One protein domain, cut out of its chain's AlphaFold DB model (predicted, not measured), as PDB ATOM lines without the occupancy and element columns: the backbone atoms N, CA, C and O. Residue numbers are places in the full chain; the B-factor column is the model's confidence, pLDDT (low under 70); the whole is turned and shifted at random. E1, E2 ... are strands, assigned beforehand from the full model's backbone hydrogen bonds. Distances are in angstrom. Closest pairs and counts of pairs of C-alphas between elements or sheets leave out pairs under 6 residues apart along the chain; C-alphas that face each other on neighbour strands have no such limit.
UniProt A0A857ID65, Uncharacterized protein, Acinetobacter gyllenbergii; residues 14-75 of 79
ATOM      1  N   VAL A  14     122.088  93.092 189.195       80.81
ATOM      2  CA  VAL A  14     122.264  93.918 187.996       80.81
ATOM      3  C   VAL A  14     123.756  94.057 187.712       80.81
ATOM      4  O   VAL A  14     124.508  94.588 188.529       80.81
ATOM      5  N   VAL A  15     124.192  93.625 186.531       83.38
ATOM      6  CA  VAL A  15     125.571  93.786 186.061       83.38
ATOM      7  C   VAL A  15     125.635  94.909 185.044       83.38
ATOM      8  O   VAL A  15     125.012  94.853 183.985       83.38
ATOM      9  N   ILE A  16     126.443  95.920 185.353       86.75
ATOM     10  CA  ILE A  16     126.729  97.037 184.458       86.75
ATOM     11  C   ILE A  16     128.130  96.834 183.888       86.75
ATOM     12  O   ILE A  16     129.127  96.890 184.608       86.75
ATOM     13  N   LYS A  17     128.217  96.617 182.575       89.44
ATOM     14  CA  LYS A  17     129.495  96.484 181.879       89.44
ATOM     15  C   LYS A  17     129.924  97.839 181.338       89.44
ATOM     16  O   LYS A  17     129.244  98.438 180.501       89.44
ATOM     17  N   LEU A  18     131.082  98.299 181.793       91.56
ATOM     18  CA  LEU A  18     131.671  99.573 181.400       91.56
ATOM     19  C   LEU A  18     133.020  99.342 180.717       91.56
ATOM     20  O   LEU A  18     133.733  98.385 181.021       91.56
ATOM     21  N   LYS A  19     133.380 100.240 179.801       93.06
ATOM     22  CA  LYS A  19     134.723 100.323 179.228       93.06
ATOM     23  C   LYS A  19     135.366 101.622 179.690       93.06
ATOM     24  O   LYS A  19     134.840 102.692 179.402       93.06
ATOM     25  N   GLY A  20     136.489 101.511 180.386       92.00
ATOM     26  CA  GLY A  20     137.327 102.646 180.755       92.00
ATOM     27  C   GLY A  20     138.700 102.555 180.108       92.00
ATOM     28  O   GLY A  20     139.109 101.488 179.634       92.00
ATOM     29  N   ARG A  21     139.412 103.678 180.069       95.12
ATOM     30  CA  ARG A  21     140.815 103.724 179.663       95.12
ATOM     31  C   ARG A  21     141.685 103.660 180.912       95.12
ATOM     32  O   ARG A  21     141.530 104.487 181.797       95.12
ATOM     33  N   LEU A  22     142.617 102.715 180.974       95.81
ATOM     34  CA  LEU A  22     143.621 102.696 182.039       95.81
ATOM     35  C   LEU A  22     144.549 103.912 181.890       95.81
ATOM     36  O   LEU A  22     145.076 104.140 180.797       95.81
ATOM     37  N   VAL A  23     144.752 104.672 182.968       95.81
ATOM     38  CA  VAL A  23     145.647 105.852 182.966       95.81
ATOM     39  C   VAL A  23     146.771 105.793 183.990       95.81
ATOM     40  O   VAL A  23     147.697 106.597 183.915       95.81
ATOM     41  N   GLY A  24     146.725 104.828 184.899       92.56
ATOM     42  CA  GLY A  24     147.737 104.658 185.926       92.56
ATOM     43  C   GLY A  24     147.895 103.201 186.317       92.56
ATOM     44  O   GLY A  24     147.825 102.298 185.476       92.56
ATOM     45  N   SER A  25     148.134 102.970 187.601       92.00
ATOM     46  CA  SER A  25     148.405 101.633 188.115       92.00
ATOM     47  C   SER A  25     147.126 100.845 188.394       92.00
ATOM     48  O   SER A  25     146.096 101.384 188.801       92.00
ATOM     49  N   ILE A  26     147.232  99.531 188.201       96.31
ATOM     50  CA  ILE A  26     146.329  98.552 188.799       96.31
ATOM     51  C   ILE A  26     147.054  98.011 190.027       96.31
ATOM     52  O   ILE A  26     148.190  97.550 189.919       96.31
ATOM     53  N   TYR A  27     146.404  98.075 191.180       97.06
ATOM     54  CA  TYR A  27     146.898  97.509 192.424       97.06
ATOM     55  C   TYR A  27     145.953  96.412 192.895       97.06
ATOM     56  O   TYR A  27     144.739  96.613 192.952       97.06
ATOM     57  N   ILE A  28     146.519  95.250 193.206       96.75
ATOM     58  CA  ILE A  28     145.782  94.079 193.671       96.75
ATOM     59  C   ILE A  28     146.597  93.419 194.778       96.75
ATOM     60  O   ILE A  28     147.753  93.056 194.559       96.75
ATOM     61  N   GLU A  29     145.976  93.214 195.932       97.31
ATOM     62  CA  GLU A  29     146.541  92.478 197.059       97.31
ATOM     63  C   GLU A  29     145.588  91.352 197.477       97.31
ATOM     64  O   GLU A  29     144.368  91.516 197.457       97.31
ATOM     65  N   ASN A  30     146.149  90.190 197.833       96.00
ATOM     66  CA  ASN A  30     145.404  89.014 198.300       96.00
ATOM     67  C   ASN A  30     144.268  88.574 197.358       96.00
ATOM     68  O   ASN A  30     143.188  88.200 197.805       96.00
ATOM     69  N   TRP A  31     144.530  88.559 196.045       94.38
ATOM     70  CA  TRP A  31     143.563  88.188 194.995       94.38
ATOM     71  C   TRP A  31     142.788  86.890 195.265       94.38
ATOM     72  O   TRP A  31     141.613  86.789 194.928       94.38
ATOM     73  N   ILE A  32     143.428  85.902 195.897       95.06
ATOM     74  CA  ILE A  32     142.796  84.620 196.240       95.06
ATOM     75  C   ILE A  32     141.614  84.756 197.215       95.06
ATOM     76  O   ILE A  32     140.793  83.851 197.302       95.06
ATOM     77  N   LYS A  33     141.522  85.877 197.935       92.12
ATOM     78  CA  LYS A  33     140.429  86.215 198.855       92.12
ATOM     79  C   LYS A  33     139.406  87.169 198.228       92.12
ATOM     80  O   LYS A  33     138.651  87.810 198.958       92.12
ATOM     81  N   ASN A  34     139.396  87.314 196.900       90.38
ATOM     82  CA  ASN A  34     138.440  88.199 196.246       90.38
ATOM     83  C   ASN A  34     136.993  87.784 196.565       90.38
ATOM     84  O   ASN A  34     136.651  86.612 196.704       90.38
ATOM     85  N   SER A  35     136.145  88.783 196.751       84.81
ATOM     86  CA  SER A  35     134.730  88.597 197.052       84.81
ATOM     87  C   SER A  35     133.958  89.850 196.652       84.81
ATOM     88  O   SER A  35     134.548  90.888 196.338       84.81
ATOM     89  N   PHE A  36     132.629  89.749 196.633       82.81
ATOM     90  CA  PHE A  36     131.779  90.913 196.420       82.81
ATOM     91  C   PHE A  36     131.936  91.890 197.592       82.81
ATOM     92  O   PHE A  36     131.780  91.526 198.758       82.81
ATOM     93  N   GLY A  37     132.246  93.142 197.270       87.75
ATOM     94  CA  GLY A  37     132.441  94.219 198.230       87.75
ATOM     95  C   GLY A  37     131.959  95.547 197.661       87.75
ATOM     96  O   GLY A  37     131.650  95.654 196.474       87.75
ATOM     97  N   GLU A  38     131.890  96.558 198.521       91.88
ATOM     98  CA  GLU A  38     131.551  97.914 198.101       91.88
ATOM     99  C   GLU A  38     132.613  98.453 197.133       91.88
ATOM    100  O   GLU A  38     133.815  98.404 197.410       91.88
ATOM    101  N   LEU A  39     132.157  98.969 195.990       91.75
ATOM    102  CA  LEU A  39     132.998  99.681 195.041       91.75
ATOM    103  C   LEU A  39     132.997 101.168 195.396       91.75
ATOM    104  O   LEU A  39     132.010 101.867 195.175       91.75
ATOM    105  N   VAL A  40     134.125 101.657 195.895       94.94
ATOM    106  CA  VAL A  40     134.336 103.078 196.169       94.94
ATOM    107  C   VAL A  40     134.817 103.769 194.897       94.94
ATOM    108  O   VAL A  40     135.757 103.319 194.238       94.94
ATOM    109  N   PHE A  41     134.171 104.885 194.569       93.44
ATOM    110  CA  PHE A  41     134.477 105.709 193.409       93.44
ATOM    111  C   PHE A  41     135.040 107.060 193.856       93.44
ATOM    112  O   PHE A  41     134.329 107.855 194.471       93.44
ATOM    113  N   GLU A  42     136.304 107.342 193.542       95.62
ATOM    114  CA  GLU A  42     136.938 108.629 193.846       95.62
ATOM    115  C   GLU A  42     137.212 109.429 192.571       95.62
ATOM    116  O   GLU A  42     137.999 109.008 191.723       95.62
ATOM    117  N   ASP A  43     136.626 110.621 192.470       94.50
ATOM    118  CA  ASP A  43     136.909 111.569 191.392       94.50
ATOM    119  C   ASP A  43     138.181 112.382 191.684       94.50
ATOM    120  O   ASP A  43     138.316 113.002 192.743       94.50
ATOM    121  N   LYS A  44     139.137 112.366 190.748       95.06
ATOM    122  CA  LYS A  44     140.382 113.157 190.783       95.06
ATOM    123  C   LYS A  44     140.384 114.274 189.728       95.06
ATOM    124  O   LYS A  44     141.434 114.839 189.413       95.06
ATOM    125  N   GLY A  45     139.232 114.580 189.140       93.94
ATOM    126  CA  GLY A  45     139.006 115.597 188.115       93.94
ATOM    127  C   GLY A  45     139.377 115.136 186.704       93.94
ATOM    128  O   GLY A  45     138.573 115.253 185.785       93.94
ATOM    129  N   LYS A  46     140.595 114.614 186.508       92.81
ATOM    130  CA  LYS A  46     141.051 114.100 185.196       92.81
ATOM    131  C   LYS A  46     140.802 112.606 185.003       92.81
ATOM    132  O   LYS A  46     140.751 112.129 183.877       92.81
ATOM    133  N   TYR A  47     140.710 111.871 186.100       95.56
ATOM    134  CA  TYR A  47     140.548 110.427 186.122       95.56
ATOM    135  C   TYR A  47     139.819 110.028 187.405       95.56
ATOM    136  O   TYR A  47     139.641 110.838 188.318       95.56
ATOM    137  N   PHE A  48     139.422 108.767 187.469       95.31
ATOM    138  CA  PHE A  48     138.752 108.149 188.595       95.31
ATOM    139  C   PHE A  48     139.642 107.076 189.205       95.31
ATOM    140  O   PHE A  48     140.371 106.382 188.491       95.31
ATOM    141  N   VAL A  49     139.538 106.906 190.519       96.56
ATOM    142  CA  VAL A  49     140.096 105.747 191.215       96.56
ATOM    143  C   VAL A  49     138.940 104.880 191.684       96.56
ATOM    144  O   VAL A  49     138.130 105.310 192.505       96.56
ATOM    145  N   LEU A  50     138.862 103.668 191.144       95.56
ATOM    146  CA  LEU A  50     137.933 102.643 191.607       95.56
ATOM    147  C   LEU A  50     138.639 101.791 192.648       95.56
ATOM    148  O   LEU A  50     139.720 101.278 192.358       95.56
ATOM    149  N   LYS A  51     138.039 101.619 193.824       96.31
ATOM    150  CA  LYS A  51     138.626 100.844 194.919       96.31
ATOM    151  C   LYS A  51     137.637  99.841 195.480       96.31
ATOM    152  O   LYS A  51     136.459 100.143 195.626       96.31
ATOM    153  N   VAL A  52     138.143  98.677 195.850       96.00
ATOM    154  CA  VAL A  52     137.436  97.709 196.687       96.00
ATOM    155  C   VAL A  52     138.382  97.339 197.818       96.00
ATOM    156  O   VAL A  52     139.532  96.982 197.573       96.00
ATOM    157  N   HIS A  53     137.900  97.439 199.052       94.75
ATOM    158  CA  HIS A  53     138.601  96.927 200.222       94.75
ATOM    159  C   HIS A  53     137.608  96.098 201.024       94.75
ATOM    160  O   HIS A  53     136.636  96.629 201.567       94.75
ATOM    161  N   LYS A  54     137.823  94.784 201.042       92.50
ATOM    162  CA  LYS A  54     136.944  93.840 201.722       92.50
ATOM    163  C   LYS A  54     137.780  92.800 202.446       92.50
ATOM    164  O   LYS A  54     138.454  91.997 201.809       92.50
ATOM    165  N   ASP A  55     137.698  92.821 203.772       92.75
ATOM    166  CA  ASP A  55     138.494  91.969 204.653       92.75
ATOM    167  C   ASP A  55     139.987  92.098 204.295       92.75
ATOM    168  O   ASP A  55     140.536  93.188 204.408       92.75
ATOM    169  N   ASP A  56     140.628  91.037 203.802       93.69
ATOM    170  CA  ASP A  56     142.040  91.072 203.397       93.69
ATOM    171  C   ASP A  56     142.255  91.401 201.907       93.69
ATOM    172  O   ASP A  56     143.399  91.525 201.469       93.69
ATOM    173  N   PHE A  57     141.193  91.481 201.098       95.81
ATOM    174  CA  PHE A  57     141.286  91.761 199.666       95.81
ATOM    175  C   PHE A  57     141.296  93.267 199.399       95.81
ATOM    176  O   PHE A  57     140.383  93.995 199.805       95.81
ATOM    177  N   VAL A  58     142.302  93.711 198.642       95.31
ATOM    178  CA  VAL A  58     142.439  95.104 198.210       95.31
ATOM    179  C   VAL A  58     142.571  95.153 196.695       95.31
ATOM    180  O   VAL A  58     143.410  94.483 196.095       95.31
ATOM    181  N   PHE A  59     141.757  95.995 196.074       96.25
ATOM    182  CA  PHE A  59     141.815  96.307 194.655       96.25
ATOM    183  C   PHE A  59     141.726  97.816 194.460       96.25
ATOM    184  O   PHE A  59     140.902  98.486 195.081       96.25
ATOM    185  N   SER A  60     142.554  98.351 193.570       96.81
ATOM    186  CA  SER A  60     142.467  99.734 193.118       96.81
ATOM    187  C   SER A  60     142.870  99.835 191.652       96.81
ATOM    188  O   SER A  60     143.851  99.224 191.229       96.81
ATOM    189  N   ILE A  61     142.152 100.641 190.877       96.88
ATOM    190  CA  ILE A  61     142.498 100.929 189.484       96.88
ATOM    191  C   ILE A  61     142.250 102.397 189.154       96.88
ATOM    192  O   ILE A  61     141.216 102.966 189.508       96.88
ATOM    193  N   GLU A  62     143.203 103.000 188.447       97.50
ATOM    194  CA  GLU A  62     143.107 104.371 187.951       97.50
ATOM    195  C   GLU A  62     142.659 104.388 186.485       97.50
ATOM    196  O   GLU A  62     143.365 103.901 185.592       97.50
ATOM    197  N   ILE A  63     141.483 104.964 186.228       96.62
ATOM    198  CA  ILE A  63     140.852 104.972 184.905       96.62
ATOM    199  C   ILE A  63     140.382 106.362 184.479       96.62
ATOM    200  O   ILE A  63     139.932 107.162 185.288       96.62
ATOM    201  N   GLU A  64     140.413 106.633 183.182       95.88
ATOM    202  CA  GLU A  64     139.806 107.804 182.553       95.88
ATOM    203  C   GLU A  64     138.620 107.362 181.699       95.88
ATOM    204  O   GLU A  64     138.727 106.443 180.879       95.88
ATOM    205  N   GLY A  65     137.494 108.052 181.878       90.38
ATOM    206  CA  GLY A  65     136.259 107.786 181.153       90.38
ATOM    207  C   GLY A  65     135.610 106.447 181.517       90.38
ATOM    208  O   GLY A  65     136.262 105.439 181.777       90.38
ATOM    209  N   LEU A  66     134.281 106.428 181.506       90.69
ATOM    210  CA  LEU A  66     133.486 105.213 181.649       90.69
ATOM    211  C   LEU A  66     132.399 105.225 180.584       90.69
ATOM    212  O   LEU A  66     131.463 106.018 180.635       90.69
ATOM    213  N   ILE A  67     132.546 104.352 179.595       92.06
ATOM    214  CA  ILE A  67     131.601 104.228 178.490       92.06
ATOM    215  C   ILE A  67     130.745 102.997 178.745       92.06
ATOM    216  O   ILE A  67     131.250 101.869 178.750       92.06
ATOM    217  N   PHE A  68     129.443 103.208 178.918       90.94
ATOM    218  CA  PHE A  68     128.474 102.126 179.039       90.94
ATOM    219  C   PHE A  68     128.538 101.190 177.828       90.94
ATOM    220  O   PHE A  68     128.523 101.644 176.684       90.94
ATOM    221  N   GLN A  69     128.631  99.886 178.081       91.38
ATOM    222  CA  GLN A  69     128.663  98.866 177.032       91.38
ATOM    223  C   GLN A  69     127.355  98.075 177.012       91.38
ATOM    224  O   GLN A  69     126.695  97.946 175.976       91.38
ATOM    225  N   GLU A  70     126.990  97.533 178.167       89.12
ATOM    226  CA  GLU A  70     125.926  96.550 178.302       89.12
ATOM    227  C   GLU A  70     125.390  96.551 179.731       89.12
ATOM    228  O   GLU A  70     126.099  96.897 180.677       89.12
ATOM    229  N   LEU A  71     124.131  96.142 179.863       85.81
ATOM    230  CA  LEU A  71     123.522  95.791 181.129       85.81
ATOM    231  C   LEU A  71     123.050  94.339 181.036       85.81
ATOM    232  O   LEU A  71     122.576  93.888 179.995       85.81
ATOM    233  N   SER A  72     123.194  93.592 182.115       82.56
ATOM    234  CA  SER A  72     122.669  92.237 182.222       82.56
ATOM    235  C   SER A  72     122.023  92.084 183.590       82.56
ATOM    236  O   SER A  72     122.428  92.744 184.545       82.56
ATOM    237  N   VAL A  73     121.008  91.236 183.684       81.25
ATOM    238  CA  VAL A  73     120.317  90.947 184.943       81.25
ATOM    239  C   VAL A  73     120.227  89.441 185.123       81.25
ATOM    240  O   VAL A  73     120.039  88.717 184.140       81.25
ATOM    241  N   TYR A  74     120.376  88.970 186.355       75.38
ATOM    242  CA  TYR A  74     120.149  87.572 186.708       75.38
ATOM    243  C   TYR A  74     119.509  87.442 188.090       75.38
ATOM    244  O   TYR A  74     119.577  88.340 188.932       75.38
ATOM    245  N   PHE A  75     118.845  86.306 188.288       66.44
ATOM    246  CA  PHE A  75     118.292  85.900 189.568       66.44
ATOM    247  C   PHE A  75     119.356  85.086 190.308       66.44
ATOM    248  O   PHE A  75     119.688  83.981 189.885       66.44
TER     249      PHE A  75
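Overview. This is residues 14 to 75 of the 79 residues of an uncharacterized protein of Acinetobacter gyllenbergii (UniProt A0A857ID65). One strongly twisted sheet of four strands is folded into a V by its two long strands, E1 and E4, which run side by side and both bend sharply. In one arm of the V, residues 57 to 63 of E4 pair with E3, and E2 lies beyond E3; the other arm is a ribbon of two strands, residues 14 to 23 of E1 and the later part of E4. The printed part has 62 residues, with no named helix and the strands E1, E2, E3 and E4 along the chain, so the class is all strand; the sheet's order is E1, E4, E3, E2, all antiparallel. The whole is only just compact, close to loose, with a radius of gyration of the C-alphas of 12.7 A, and it is flat, spanning 33 by 29 by 15 A.

Arrangement. In the sheet, E4, residues 57 to 74, and E3, residues 48 to 54, are inner strands, while E1, residues 14 to 29, and E2, residues 39 to 43, are edge strands. E1 and E4 are antiparallel at 164 degrees between their directions; the C-alphas of Val 14 and Val 73 face each other at 4.7 A, and those of Ile 28 and Phe 59 at 4.7 A. N 15 and O 72 are within hydrogen-bond range at 2.8 A, as are N 27 and O 60 at 2.8 A. E3 and E4 form a hairpin, with N 48 and O 63 at 2.8 A and N 59 and O 52 at 2.9 A. E2 and E3 form a hairpin too, antiparallel at 152 degrees, with N 40 and O 51 at 2.8 A. E1 and E2 are apart. E2, E3 and E4 make a meander, each strand the antiparallel neighbour of the one before. With E1 they make a Greek key, in which the first strand is the antiparallel neighbour of the fourth.

Along the chain. E4 is the longest strand by residues, 25.1 A from first to last C-alpha, and bends by 124 degrees at residue 65. Its C-alpha 74 is at (120.149, 87.572, 186.708). E1 begins at C-alpha 14, (122.264, 93.918, 187.996), is 26.0 A long and bends by 120 degrees at residue 24. E3 measures 19.5 A, and E2 begins at C-alpha 39, (132.998, 99.681, 195.041).

Size, cuts and confidence. The two C-alphas farthest apart are those of Lys 46 and Phe 75, 36.5 A. The printed part has no cut. The links E2 to E3 and E3 to E4 are tight, the link E1 to E2, 9 residues, is short, and no link is long. The mean pLDDT of the printed part is 91.9, and residue 75 is under 70.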